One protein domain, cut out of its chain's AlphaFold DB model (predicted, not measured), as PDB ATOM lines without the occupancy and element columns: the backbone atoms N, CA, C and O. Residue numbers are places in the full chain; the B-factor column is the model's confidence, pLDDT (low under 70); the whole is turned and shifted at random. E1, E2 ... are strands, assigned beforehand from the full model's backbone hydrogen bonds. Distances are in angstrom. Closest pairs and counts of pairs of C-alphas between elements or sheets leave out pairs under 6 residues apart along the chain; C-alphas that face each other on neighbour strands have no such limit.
ATOM      1  N   GLU A  18      11.028  -8.463  -6.028       70.94
ATOM      2  CA  GLU A  18      10.175  -7.309  -5.764       70.94
ATOM      3  C   GLU A  18       8.774  -7.679  -6.269       70.94
ATOM      4  O   GLU A  18       8.613  -8.079  -7.429       70.94
ATOM      5  N   MET A  19       7.802  -7.652  -5.357       78.12
ATOM      6  CA  MET A  19       6.413  -8.014  -5.618       78.12
ATOM      7  C   MET A  19       5.564  -6.751  -5.693       78.12
ATOM      8  O   MET A  19       5.769  -5.797  -4.940       78.12
ATOM      9  N   PHE A  20       4.580  -6.778  -6.574       79.06
ATOM     10  CA  PHE A  20       3.667  -5.695  -6.874       79.06
ATOM     11  C   PHE A  20       2.249  -6.230  -6.785       79.06
ATOM     12  O   PHE A  20       1.946  -7.292  -7.324       79.06
ATOM     13  N   VAL A  21       1.376  -5.485  -6.113       81.50
ATOM     14  CA  VAL A  21      -0.059  -5.732  -6.243       81.50
ATOM     15  C   VAL A  21      -0.526  -5.017  -7.497       81.50
ATOM     16  O   VAL A  21      -0.280  -3.818  -7.659       81.50
ATOM     17  N   VAL A  22      -1.192  -5.751  -8.375       80.12
ATOM     18  CA  VAL A  22      -1.807  -5.233  -9.591       80.12
ATOM     19  C   VAL A  22      -3.317  -5.327  -9.431       80.12
ATOM     20  O   VAL A  22      -3.845  -6.347  -9.004       80.12
ATOM     21  N   GLU A  23      -4.018  -4.240  -9.732       84.25
ATOM     22  CA  GLU A  23      -5.472  -4.225  -9.825       84.25
ATOM     23  C   GLU A  23      -5.862  -4.386 -11.292       84.25
ATOM     24  O   GLU A  23      -5.545  -3.543 -12.131       84.25
ATOM     25  N   GLU A  24      -6.577  -5.457 -11.596       82.31
ATOM     26  CA  GLU A  24      -7.232  -5.687 -12.876       82.31
ATOM     27  C   GLU A  24      -8.697  -5.258 -12.772       82.31
ATOM     28  O   GLU A  24      -9.373  -5.602 -11.804       82.31
ATOM     29  N   LYS A  25      -9.212  -4.543 -13.777       79.94
ATOM     30  CA  LYS A  25     -10.605  -4.089 -13.850       79.94
ATOM     31  C   LYS A  25     -11.306  -4.641 -15.081       79.94
ATOM     32  O   LYS A  25     -10.802  -4.566 -16.202       79.94
ATOM     33  N   PHE A  26     -12.508  -5.144 -14.855       83.12
ATOM     34  CA  PHE A  26     -13.303  -5.930 -15.783       83.12
ATOM     35  C   PHE A  26     -14.671  -5.291 -15.996       83.12
ATOM     36  O   PHE A  26     -15.297  -4.798 -15.053       83.12
ATOM     37  N   ALA A  27     -15.111  -5.292 -17.250       79.75
ATOM     38  CA  ALA A  27     -16.412  -4.816 -17.678       79.75
ATOM     39  C   ALA A  27     -17.390  -5.996 -17.787       79.75
ATOM     40  O   ALA A  27     -17.046  -7.066 -18.302       79.75
ATOM     41  N   GLY A  28     -18.629  -5.778 -17.350       78.44
ATOM     42  CA  GLY A  28     -19.703  -6.774 -17.389       78.44
ATOM     43  C   GLY A  28     -19.859  -7.538 -16.073       78.44
ATOM     44  O   GLY A  28     -19.369  -7.109 -15.037       78.44
ATOM     45  N   GLY A  29     -20.561  -8.673 -16.098       83.88
ATOM     46  CA  GLY A  29     -21.024  -9.389 -14.898       83.88
ATOM     47  C   GLY A  29     -19.973 -10.178 -14.097       83.88
ATOM     48  O   GLY A  29     -20.361 -11.061 -13.331       83.88
ATOM     49  N   GLY A  30     -18.670  -9.933 -14.281       87.88
ATOM     50  CA  GLY A  30     -17.610 -10.594 -13.509       87.88
ATOM     51  C   GLY A  30     -16.195 -10.431 -14.077       87.88
ATOM     52  O   GLY A  30     -15.988  -9.848 -15.134       87.88
ATOM     53  N   CYS A  31     -15.205 -11.015 -13.393       86.31
ATOM     54  CA  CYS A  31     -13.780 -10.939 -13.763       86.31
ATOM     55  C   CYS A  31     -13.347 -11.946 -14.839       86.31
ATOM     56  O   CYS A  31     -12.158 -12.149 -15.074       86.31
ATOM     57  N   SER A  32     -14.301 -12.627 -15.470       84.00
ATOM     58  CA  SER A  32     -14.057 -13.484 -16.634       84.00
ATOM     59  C   SER A  32     -14.334 -12.767 -17.957       84.00
ATOM     60  O   SER A  32     -14.089 -13.339 -19.019       84.00
ATOM     61  N   THR A  33     -14.838 -11.530 -17.920       79.00
ATOM     62  CA  THR A  33     -15.257 -10.780 -19.106       79.00
ATOM     63  C   THR A  33     -14.606  -9.405 -19.161       79.00
ATOM     64  O   THR A  33     -14.497  -8.725 -18.151       79.00
ATOM     65  N   GLY A  34     -14.188  -8.984 -20.358       69.75
ATOM     66  CA  GLY A  34     -13.923  -7.575 -20.664       69.75
ATOM     67  C   GLY A  34     -12.901  -6.868 -19.769       69.75
ATOM     68  O   GLY A  34     -13.215  -5.798 -19.256       69.75
ATOM     69  N   LEU A  35     -11.694  -7.423 -19.585       76.25
ATOM     70  CA  LEU A  35     -10.582  -6.683 -18.966       76.25
ATOM     71  C   LEU A  35     -10.372  -5.364 -19.726       76.25
ATOM     72  O   LEU A  35     -10.053  -5.389 -20.915       76.25
ATOM     73  N   TYR A  36     -10.557  -4.229 -19.053       66.81
ATOM     74  CA  TYR A  36     -10.485  -2.903 -19.680       66.81
ATOM     75  C   TYR A  36      -9.434  -1.990 -19.054       66.81
ATOM     76  O   TYR A  36      -9.004  -1.035 -19.694       66.81
ATOM     77  N   ALA A  37      -9.004  -2.267 -17.823       62.72
ATOM     78  CA  ALA A  37      -7.904  -1.548 -17.203       62.72
ATOM     79  C   ALA A  37      -7.094  -2.485 -16.316       62.72
ATOM     80  O   ALA A  37      -7.613  -3.443 -15.749       62.72
ATOM     81  N   MET A  38      -5.807  -2.194 -16.201       66.62
ATOM     82  CA  MET A  38      -4.919  -2.848 -15.258       66.62
ATOM     83  C   MET A  38      -3.943  -1.801 -14.753       66.62
ATOM     84  O   MET A  38      -3.432  -1.007 -15.542       66.62
ATOM     85  N   GLY A  39      -3.706  -1.774 -13.450       64.12
ATOM     86  CA  GLY A  39      -2.864  -0.769 -12.836       64.12
ATOM     87  C   GLY A  39      -2.044  -1.346 -11.703       64.12
ATOM     88  O   GLY A  39      -2.553  -2.080 -10.862       64.12
ATOM     89  N   LEU A  40      -0.763  -0.995 -11.670       66.81
ATOM     90  CA  LEU A  40       0.078  -1.295 -10.524       66.81
ATOM     91  C   LEU A  40      -0.434  -0.467  -9.342       66.81
ATOM     92  O   LEU A  40      -0.565   0.745  -9.445       66.81
ATOM     93  N   VAL A  41      -0.787  -1.121  -8.241       69.06
ATOM     94  CA  VAL A  41      -1.318  -0.434  -7.062       69.06
ATOM     95  C   VAL A  41      -0.161   0.175  -6.287       69.06
ATOM     96  O   VAL A  41      -0.161   1.371  -6.004       69.06
ATOM     97  N   GLN A  42       0.822  -0.653  -5.919       71.56
ATOM     98  CA  GLN A  42       2.025  -0.244  -5.188       71.56
ATOM     99  C   GLN A  42       2.954  -1.454  -4.952       71.56
ATOM    100  O   GLN A  42       2.475  -2.593  -4.907       71.56
ATOM    101  N   PRO A  43       4.274  -1.236  -4.790       77.31
ATOM    102  CA  PRO A  43       5.201  -2.284  -4.363       77.31
ATOM    103  C   PRO A  43       4.879  -2.796  -2.951       77.31
ATOM    104  O   PRO A  43       4.592  -2.026  -2.033       77.31
ATOM    105  N   VAL A  44       4.964  -4.112  -2.766       84.25
ATOM    106  CA  VAL A  44       4.727  -4.777  -1.480       84.25
ATOM    107  C   VAL A  44       5.892  -4.526  -0.524       84.25
ATOM    108  O   VAL A  44       7.059  -4.634  -0.890       84.25
ATOM    109  N   GLY A  45       5.572  -4.236   0.737       84.69
ATOM    110  CA  GLY A  45       6.531  -4.059   1.828       84.69
ATOM    111  C   GLY A  45       7.227  -2.699   1.840       84.69
ATOM    112  O   GLY A  45       8.000  -2.418   2.756       84.69
ATOM    113  N   VAL A  46       6.935  -1.842   0.864       81.44
ATOM    114  CA  VAL A  46       7.557  -0.531   0.703       81.44
ATOM    115  C   VAL A  46       6.606   0.555   1.201       81.44
ATOM    116  O   VAL A  46       5.417   0.547   0.891       81.44
ATOM    117  N   CYS A  47       7.138   1.488   1.988       81.50
ATOM    118  CA  CYS A  47       6.395   2.660   2.430       81.50
ATOM    119  C   CYS A  47       6.475   3.765   1.377       81.50
ATOM    120  O   CYS A  47       7.563   4.250   1.071       81.50
ATOM    121  N   VAL A  48       5.327   4.167   0.853       76.25
ATOM    122  CA  VAL A  48       5.173   5.137  -0.226       76.25
ATOM    123  C   VAL A  48       4.617   6.442   0.335       76.25
ATOM    124  O   VAL A  48       3.506   6.456   0.850       76.25
ATOM    125  N   ALA A  49       5.345   7.552   0.215       77.44
ATOM    126  CA  ALA A  49       4.796   8.874   0.517       77.44
ATOM    127  C   ALA A  49       3.948   9.373  -0.667       77.44
ATOM    128  O   ALA A  49       4.370   9.251  -1.811       77.44
ATOM    129  N   ASN A  50       2.772   9.950  -0.413       68.31
ATOM    130  CA  ASN A  50       1.860  10.414  -1.473       68.31
ATOM    131  C   ASN A  50       1.924  11.936  -1.728       68.31
ATOM    132  O   ASN A  50       0.974  12.515  -2.245       68.31
ATOM    133  N   GLY A  51       3.015  12.599  -1.331       57.81
ATOM    134  CA  GLY A  51       3.224  14.043  -1.521       57.81
ATOM    135  C   GLY A  51       2.428  14.958  -0.575       57.81
ATOM    136  O   GLY A  51       2.828  16.097  -0.357       57.81
ATOM    137  N   GLU A  52       1.369  14.466   0.074       65.62
ATOM    138  CA  GLU A  52       0.507  15.249   0.977       65.62
ATOM    139  C   GLU A  52       0.844  15.045   2.465       65.62
ATOM    140  O   GLU A  52      -0.028  15.117   3.333       65.62
ATOM    141  N   ASN A  53       2.116  14.770   2.783       69.56
ATOM    142  CA  ASN A  53       2.597  14.333   4.106       69.56
ATOM    143  C   ASN A  53       1.984  13.017   4.620       69.56
ATOM    144  O   ASN A  53       2.233  12.638   5.766       69.56
ATOM    145  N   GLN A  54       1.241  12.281   3.800       77.31
ATOM    146  CA  GLN A  54       0.756  10.953   4.152       77.31
ATOM    147  C   GLN A  54       1.666   9.898   3.529       77.31
ATOM    148  O   GLN A  54       2.401  10.153   2.570       77.31
ATOM    149  N   ALA A  55       1.616   8.700   4.096       84.12
ATOM    150  CA  ALA A  55       2.271   7.548   3.511       84.12
ATOM    151  C   ALA A  55       1.336   6.350   3.474       84.12
ATOM    152  O   ALA A  55       0.405   6.243   4.272       84.12
ATOM    153  N   THR A  56       1.590   5.442   2.549       86.38
ATOM    154  CA  THR A  56       0.850   4.206   2.363       86.38
ATOM    155  C   THR A  56       1.816   3.037   2.378       86.38
ATOM    156  O   THR A  56       2.974   3.166   1.988       86.38
ATOM    157  N   LYS A  57       1.350   1.884   2.844       88.38
ATOM    158  CA  LYS A  57       2.096   0.630   2.782       88.38
ATOM    159  C   LYS A  57       1.143  -0.483   2.383       88.38
ATOM    160  O   LYS A  57       0.020  -0.536   2.882       88.38
ATOM    161  N   LEU A  58       1.606  -1.363   1.500       90.06
ATOM    162  CA  LEU A  58       0.969  -2.651   1.244       90.06
ATOM    163  C   LEU A  58       1.794  -3.761   1.868       90.06
ATOM    164  O   LEU A  58       3.005  -3.822   1.667       90.06
ATOM    165  N   GLU A  59       1.137  -4.661   2.583       92.00
ATOM    166  CA  GLU A  59       1.761  -5.854   3.150       92.00
ATOM    167  C   GLU A  59       0.954  -7.086   2.771       92.00
ATOM    168  O   GLU A  59      -0.272  -7.042   2.720       92.00
ATOM    169  N   LEU A  60       1.637  -8.194   2.494       91.38
ATOM    170  CA  LEU A  60       0.966  -9.477   2.323       91.38
ATOM    171  C   LEU A  60       0.670 -10.061   3.696       91.38
ATOM    172  O   LEU A  60       1.538 -10.100   4.569       91.38
ATOM    173  N   VAL A  61      -0.560 -10.523   3.869       92.31
ATOM    174  CA  VAL A  61      -1.040 -11.146   5.102       92.31
ATOM    175  C   VAL A  61      -1.690 -12.488   4.775       92.31
ATOM    176  O   VAL A  61      -1.859 -12.844   3.605       92.31
ATOM    177  N   ASP A  62      -1.998 -13.270   5.809       91.19
ATOM    178  CA  ASP A  62      -2.682 -14.560   5.680       91.19
ATOM    179  C   ASP A  62      -2.010 -15.491   4.646       91.19
ATOM    180  O   ASP A  62      -2.643 -15.990   3.718       91.19
ATOM    181  N   ASN A  63      -0.693 -15.701   4.783       87.62
ATOM    182  CA  ASN A  63       0.129 -16.518   3.875       87.62
ATOM    183  C   ASN A  63       0.048 -16.096   2.396       87.62
ATOM    184  O   ASN A  63      -0.010 -16.949   1.513       87.62
ATOM    185  N   ASN A  64       0.064 -14.790   2.120       84.56
ATOM    186  CA  ASN A  64      -0.020 -14.237   0.766       84.56
ATOM    187  C   ASN A  64      -1.329 -14.608   0.053       84.56
ATOM    188  O   ASN A  64      -1.330 -14.815  -1.154       84.56
ATOM    189  N   THR A  65      -2.441 -14.713   0.781       89.38
ATOM    190  CA  THR A  65      -3.782 -14.829   0.170       89.38
ATOM    191  C   THR A  65      -4.536 -13.503   0.190       89.38
ATOM    192  O   THR A  65      -5.535 -13.324  -0.505       89.38
ATOM    193  N   ARG A  66      -4.045 -12.548   0.982       91.50
ATOM    194  CA  ARG A  66      -4.626 -11.223   1.158       91.50
ATOM    195  C   ARG A  66      -3.524 -10.184   1.201       91.50
ATOM    196  O   ARG A  66      -2.386 -10.487   1.573       91.50
ATOM    197  N   PHE A  67      -3.879  -8.951   0.878       91.31
ATOM    198  CA  PHE A  67      -3.029  -7.809   1.170       91.31
ATOM    199  C   PHE A  67      -3.717  -6.878   2.156       91.31
ATOM    200  O   PHE A  67      -4.931  -6.681   2.125       91.31
ATOM    201  N   GLN A  68      -2.916  -6.278   3.021       93.06
ATOM    202  CA  GLN A  68      -3.317  -5.213   3.911       93.06
ATOM    203  C   GLN A  68      -2.802  -3.893   3.353       93.06
ATOM    204  O   GLN A  68      -1.596  -3.691   3.214       93.06
ATOM    205  N   TYR A  69      -3.727  -2.993   3.037       90.25
ATOM    206  CA  TYR A  69      -3.422  -1.605   2.727       90.25
ATOM    207  C   TYR A  69      -3.487  -0.795   4.020       90.25
ATOM    208  O   TYR A  69      -4.491  -0.843   4.736       90.25
ATOM    209  N   SER A  70      -2.436  -0.043   4.321       91.25
ATOM    210  CA  SER A  70      -2.361   0.838   5.486       91.25
ATOM    211  C   SER A  70      -1.994   2.251   5.058       91.25
ATOM    212  O   SER A  70      -1.076   2.446   4.268       91.25
ATOM    213  N   MET A  71      -2.698   3.239   5.604       88.69
ATOM    214  CA  MET A  71      -2.451   4.663   5.378       88.69
ATOM    215  C   MET A  71      -2.027   5.323   6.688       88.69
ATOM    216  O   MET A  71      -2.648   5.105   7.726       88.69
ATOM    217  N   TYR A  72      -0.990   6.148   6.642       87.81
ATOM    218  CA  TYR A  72      -0.338   6.775   7.787       87.81
ATOM    219  C   TYR A  72      -0.486   8.297   7.707       87.81
ATOM    220  O   TYR A  72      -0.453   8.891   6.629       87.81
ATOM    221  N   ARG A  73      -0.683   8.931   8.867       82.31
ATOM    222  CA  ARG A  73      -0.945  10.374   8.993       82.31
ATOM    223  C   ARG A  73       0.336  11.214   8.856       82.31
ATOM    224  O   ARG A  73       1.441  10.698   9.024       82.31
ATOM    225  N   ASN A  74       0.156  12.528   8.685       71.38
ATOM    226  CA  ASN A  74       1.218  13.540   8.720       71.38
ATOM    227  C   ASN A  74       2.213  13.326   9.865       71.38
ATOM    228  O   ASN A  74       1.825  13.269  11.032       71.38
ATOM    229  N   GLY A  75       3.495  13.233   9.499       69.25
ATOM    230  CA  GLY A  75       4.619  12.980  10.407       69.25
ATOM    231  C   GLY A  75       5.188  11.560  10.328       69.25
ATOM    232  O   GLY A  75       6.316  11.346  10.756       69.25
ATOM    233  N   TYR A  76       4.464  10.612   9.722       77.00
ATOM    234  CA  TYR A  76       4.897   9.217   9.565       77.00
ATOM    235  C   TYR A  76       5.153   8.848   8.099       77.00
ATOM    236  O   TYR A  76       4.655   7.840   7.603       77.00
ATOM    237  N   ILE A  77       5.972   9.649   7.411       76.88
ATOM    238  CA  ILE A  77       6.318   9.462   5.987       76.88
ATOM    239  C   ILE A  77       7.057   8.145   5.688       76.88
ATOM    240  O   ILE A  77       7.165   7.736   4.541       76.88
ATOM    241  N   ASN A  78       7.570   7.486   6.727       81.12
ATOM    242  CA  ASN A  78       8.257   6.197   6.677       81.12
ATOM    243  C   ASN A  78       7.408   5.042   7.243       81.12
ATOM    244  O   ASN A  78       7.953   3.980   7.539       81.12
ATOM    245  N   CYS A  79       6.101   5.254   7.445       84.44
ATOM    246  CA  CYS A  79       5.161   4.243   7.936       84.44
ATOM    247  C   CYS A  79       5.528   3.668   9.322       84.44
ATOM    248  O   CYS A  79       5.136   2.556   9.663       84.44
ATOM    249  N   SER A  80       6.293   4.415  10.129       85.88
ATOM    250  CA  SER A  80       6.748   3.980  11.464       85.88
ATOM    251  C   SER A  80       5.717   4.179  12.582       85.88
ATOM    252  O   SER A  80       5.907   3.686  13.691       85.88
ATOM    253  N   GLY A  81       4.642   4.918  12.306       85.06
ATOM    254  CA  GLY A  81       3.584   5.219  13.268       85.06
ATOM    255  C   GLY A  81       2.407   4.254  13.204       85.06
ATOM    256  O   GLY A  81       2.391   3.340  12.385       85.06
ATOM    257  N   PRO A  82       1.376   4.468  14.033       87.25
ATOM    258  CA  PRO A  82       0.115   3.762  13.868       87.25
ATOM    259  C   PRO A  82      -0.546   4.161  12.543       87.25
ATOM    260  O   PRO A  82      -0.576   5.342  12.177       87.25
ATOM    261  N   ALA A  83      -1.105   3.177  11.838       89.38
ATOM    262  CA  ALA A  83      -1.908   3.439  10.654       89.38
ATOM    263  C   ALA A  83      -3.176   4.219  11.046       89.38
ATOM    264  O   ALA A  83      -3.879   3.859  11.989       89.38
ATOM    265  N   LEU A  84      -3.465   5.294  10.314       88.81
ATOM    266  CA  LEU A  84      -4.710   6.054  10.410       88.81
ATOM    267  C   LEU A  84      -5.901   5.226   9.916       88.81
ATOM    268  O   LEU A  84      -6.996   5.311  10.463       88.81
ATOM    269  N   PHE A  85      -5.671   4.452   8.860       89.56
ATOM    270  CA  PHE A  85      -6.657   3.584   8.240       89.56
ATOM    271  C   PHE A  85      -5.970   2.313   7.763       89.56
ATOM    272  O   PHE A  85      -4.838   2.363   7.279       89.56
ATOM    273  N   SER A  86      -6.665   1.184   7.864       91.69
ATOM    274  CA  SER A  86      -6.232  -0.041   7.215       91.69
ATOM    275  C   SER A  86      -7.421  -0.827   6.673       91.69
ATOM    276  O   SER A  86      -8.419  -0.983   7.375       91.69
ATOM    277  N   SER A  87      -7.289  -1.323   5.442       92.25
ATOM    278  CA  SER A  87      -8.204  -2.292   4.829       92.25
ATOM    279  C   SER A  87      -7.446  -3.565   4.483       92.25
ATOM    280  O   SER A  87      -6.229  -3.534   4.295       92.25
ATOM    281  N   THR A  88      -8.153  -4.689   4.400       92.69
ATOM    282  CA  THR A  88      -7.585  -5.963   3.952       92.69
ATOM    283  C   THR A  88      -8.447  -6.549   2.851       92.69
ATOM    284  O   THR A  88      -9.609  -6.877   3.091       92.69
ATOM    285  N   GLU A  89      -7.847  -6.762   1.687       90.38
ATOM    286  CA  GLU A  89      -8.518  -7.286   0.500       90.38
ATOM    287  C   GLU A  89      -7.983  -8.679   0.153       90.38
ATOM    288  O   GLU A  89      -6.830  -9.015   0.446       90.38
ATOM    289  N   GLU A  90      -8.831  -9.509  -0.448       92.56
ATOM    290  CA  GLU A  90      -8.439 -10.833  -0.936       92.56
ATOM    291  C   GLU A  90      -7.777 -10.736  -2.312       92.56
ATOM    292  O   GLU A  90      -8.230 -10.003  -3.192       92.56
ATOM    293  N   MET A  91      -6.688 -11.484  -2.489       90.81
ATOM    294  CA  MET A  91      -6.031 -11.626  -3.785       90.81
ATOM    295  C   MET A  91      -6.710 -12.718  -4.607       90.81
ATOM    296  O   MET A  91      -7.347 -13.624  -4.071       90.81
ATOM    297  N   ASP A  92      -6.598 -12.597  -5.925       89.00
ATOM    298  CA  ASP A  92      -7.136 -13.484  -6.959       89.00
ATOM    299  C   ASP A  92      -8.656 -13.699  -6.924       89.00
ATOM    300  O   ASP A  92      -9.220 -14.406  -7.765       89.00
ATOM    301  N   ARG A  93      -9.354 -13.033  -6.003       91.25
ATOM    302  CA  ARG A  93     -10.804 -13.050  -5.911       91.25
ATOM    303  C   ARG A  93     -11.398 -11.897  -6.705       91.25
ATOM    304  O   ARG A  93     -10.906 -10.776  -6.712       91.25
ATOM    305  N   CYS A  94     -12.488 -12.212  -7.395       90.56
ATOM    306  CA  CYS A  94     -13.269 -11.221  -8.106       90.56
ATOM    307  C   CYS A  94     -14.198 -10.483  -7.140       90.56
ATOM    308  O   CYS A  94     -15.015 -11.111  -6.459       90.56
ATOM    309  N   HIS A  95     -14.101  -9.160  -7.120       89.44
ATOM    310  CA  HIS A  95     -14.916  -8.270  -6.303       89.44
ATOM    311  C   HIS A  95     -15.581  -7.229  -7.197       89.44
ATOM    312  O   HIS A  95     -15.001  -6.818  -8.190       89.44
ATOM    313  N   GLY A  96     -16.805  -6.807  -6.892       85.44
ATOM    314  CA  GLY A  96     -17.490  -5.813  -7.717       85.44
ATOM    315  C   GLY A  96     -19.006  -5.887  -7.659       85.44
ATOM    316  O   GLY A  96     -19.582  -6.810  -7.079       85.44
ATOM    317  N   ALA A  97     -19.639  -4.887  -8.264       77.06
ATOM    318  CA  ALA A  97     -21.082  -4.778  -8.427       77.06
ATOM    319  C   ALA A  97     -21.399  -3.841  -9.602       77.06
ATOM    320  O   ALA A  97     -20.593  -2.979  -9.942       77.06
ATOM    321  N   GLY A  98     -22.587  -3.982 -10.201       75.75
ATOM    322  CA  GLY A  98     -23.070  -3.042 -11.223       75.75
ATOM    323  C   GLY A  98     -22.152  -2.939 -12.444       75.75
ATOM    324  O   GLY A  98     -21.740  -1.841 -12.806       75.75
ATOM    325  N   ASP A  99     -21.807  -4.085 -13.038       80.75
ATOM    326  CA  ASP A  99     -20.960  -4.227 -14.237       80.75
ATOM    327  C   ASP A  99     -19.509  -3.739 -14.111       80.75
ATOM    328  O   ASP A  99     -18.783  -3.668 -15.108       80.75
ATOM    329  N   GLN A 100     -19.069  -3.436 -12.889       81.69
ATOM    330  CA  GLN A 100     -17.692  -3.088 -12.578       81.69
ATOM    331  C   GLN A 100     -17.130  -4.095 -11.589       81.69
ATOM    332  O   GLN A 100     -17.555  -4.159 -10.432       81.69
ATOM    333  N   TYR A 101     -16.161  -4.872 -12.060       86.69
ATOM    334  CA  TYR A 101     -15.464  -5.850 -11.242       86.69
ATOM    335  C   TYR A 101     -13.969  -5.589 -11.251       86.69
ATOM    336  O   TYR A 101     -13.412  -5.115 -12.239       86.69
ATOM    337  N   SER A 102     -13.318  -5.916 -10.147       88.06
ATOM    338  CA  SER A 102     -11.881  -5.895  -9.997       88.06
ATOM    339  C   SER A 102     -11.367  -7.199  -9.403       88.06
ATOM    340  O   SER A 102     -12.069  -7.924  -8.692       88.06
ATOM    341  N   ARG A 103     -10.117  -7.506  -9.730       90.31
ATOM    342  CA  ARG A 103      -9.341  -8.577  -9.116       90.31
ATOM    343  C   ARG A 103      -7.962  -8.030  -8.815       90.31
ATOM    344  O   ARG A 103      -7.369  -7.356  -9.652       90.31
ATOM    345  N   PHE A 104      -7.456  -8.337  -7.632       89.00
ATOM    346  CA  PHE A 104      -6.085  -8.018  -7.281       89.00
ATOM    347  C   PHE A 104      -5.211  -9.238  -7.492       89.00
ATOM    348  O   PHE A 104      -5.516 -10.299  -6.959       89.00
ATOM    349  N   THR A 105      -4.132  -9.087  -8.239       86.38
ATOM    350  CA  THR A 105      -3.160 -10.149  -8.484       86.38
ATOM    351  C   THR A 105      -1.807  -9.737  -7.925       86.38
ATOM    352  O   THR A 105      -1.500  -8.550  -7.763       86.38
ATOM    353  N   LEU A 106      -0.997 -10.734  -7.581       83.75
ATOM    354  CA  LEU A 106       0.382 -10.520  -7.178       83.75
ATOM    355  C   LEU A 106       1.287 -10.774  -8.375       83.75
ATOM    356  O   LEU A 106       1.384 -11.901  -8.860       83.75
ATOM    357  N   GLU A 107       1.987  -9.740  -8.816       77.75
ATOM    358  CA  GLU A 107       3.005  -9.861  -9.848       77.75
ATOM    359  C   GLU A 107       4.391  -9.663  -9.240       77.75
ATOM    360  O   GLU A 107       4.602  -8.913  -8.292       77.75
ATOM    361  N   THR A 108       5.371 -10.363  -9.781       72.75
ATOM    362  CA  THR A 108       6.789 -10.101  -9.529       72.75
ATOM    363  C   THR A 108       7.324  -9.171 -10.602       72.75
ATOM    364  O   THR A 108       6.778  -9.122 -11.697       72.75
ATOM    365  N   TRP A 109       8.455  -8.516 -10.351       64.88
ATOM    366  CA  TRP A 109       9.172  -7.758 -11.386       64.88
ATOM    367  C   TRP A 109       9.316  -8.511 -12.723       64.88
ATOM    368  O   TRP A 109       9.216  -7.922 -13.794       64.88
ATOM    369  N   ASP A 110       9.569  -9.819 -12.661       57.78
ATOM    370  CA  ASP A 110       9.831 -10.637 -13.845       57.78
ATOM    371  C   ASP A 110       8.535 -11.061 -14.571       57.78
ATOM    372  O   ASP A 110       8.577 -11.354 -15.765       57.78
ATOM    373  N   SER A 111       7.393 -11.089 -13.871       59.28
ATOM    374  CA  SER A 111       6.073 -11.429 -14.441       59.28
ATOM    375  C   SER A 111       5.248 -10.204 -14.831       59.28
ATOM    376  O   SER A 111       4.525 -10.270 -15.822       59.28
TER     377      SER A 111
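What this domain is: This is residues 18 to 111 of the 231 residues of a protein of Symbiodinium natans (UniProt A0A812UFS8). Two strongly twisted sheets of four strands each, E2 E1 E8 E7 and E3 E4 E5 E6, lie partly face to face as a sandwich, their strands crossed at 84 degrees. The bend of the hairpin E1 and E2 lies towards one end of the longest axis, and the link from E5 to E6 towards the other. The printed part has 94 residues, with no named helix and eight strands, E1 to E8 in chain order; both sheets are antiparallel throughout, in the orders E2 E1 E8 E7 and E3 E4 E5 E6, and the class is all strand. It is only just compact, close to loose, with a radius of gyration of the C-alphas of 14.4 A and spans of 43 by 30 by 24 A.

How they stand to each other: One sheet runs E2, residues 35 to 43, E1, residues 19 to 27, E8, residues 100 to 108, and E7, residues 94 to 97. E1 and E8 are antiparallel at 156 degrees, with N 20 and O 107 2.7 A apart, within hydrogen-bond range. E2 and E1 form a hairpin, with N 39 and O 23 at 2.9 A. E7 and E8 form another, with N 102 and O 95 at 2.7 A. The other sheet is a meander, each strand the antiparallel neighbour of the one before: E3, residues 47 to 49, E4, residues 55 to 61, E5, residues 66 to 72, and E6, residues 83 to 90. N 48 and O 56 of E3 and E4 are 2.8 A apart, N 68 and O 59 of E5 and E4 2.8 A, and N 69 and O 87 of E5 and E6 2.9 A. In the sandwich, two sheets face to face, the facing parts are 10.6 A centre to centre and their best planes 17 degrees apart. The closest C-alphas of E2 and E4, Gln 42 and Leu 58, are 6.9 A apart; those of E6 and E8, Glu 90 and Phe 104, 7.3 A. E5 and E8 are near each other, with 6 pairs of C-alphas within 10 A. E3 and E7 are apart.

Where its parts are: E1 begins at C-alpha 19, (6.413, -8.014, -5.618), and is 26.0 A long; E8 is 25.6 A and ends at C-alpha 108, (6.789, -10.101, -9.529). E2 is 21.9 A, E4 19.1 A, E5 19.7 A, E6 19.5 A, E7 10.1 A and E3 6.7 A. C-alpha 83, where E6 begins, is at (-1.908, 3.439, 10.654).

The domain as a whole: The C-alphas farthest apart, of Thr 33 and Gly 75, are 42.8 A apart. The printed part has no cut, and no link is long. The mean pLDDT of the printed part is 81.5, with values under 70 at residue 34, residues 36 to 41, residues 50 to 53, residue 75 and residues 109 to 111.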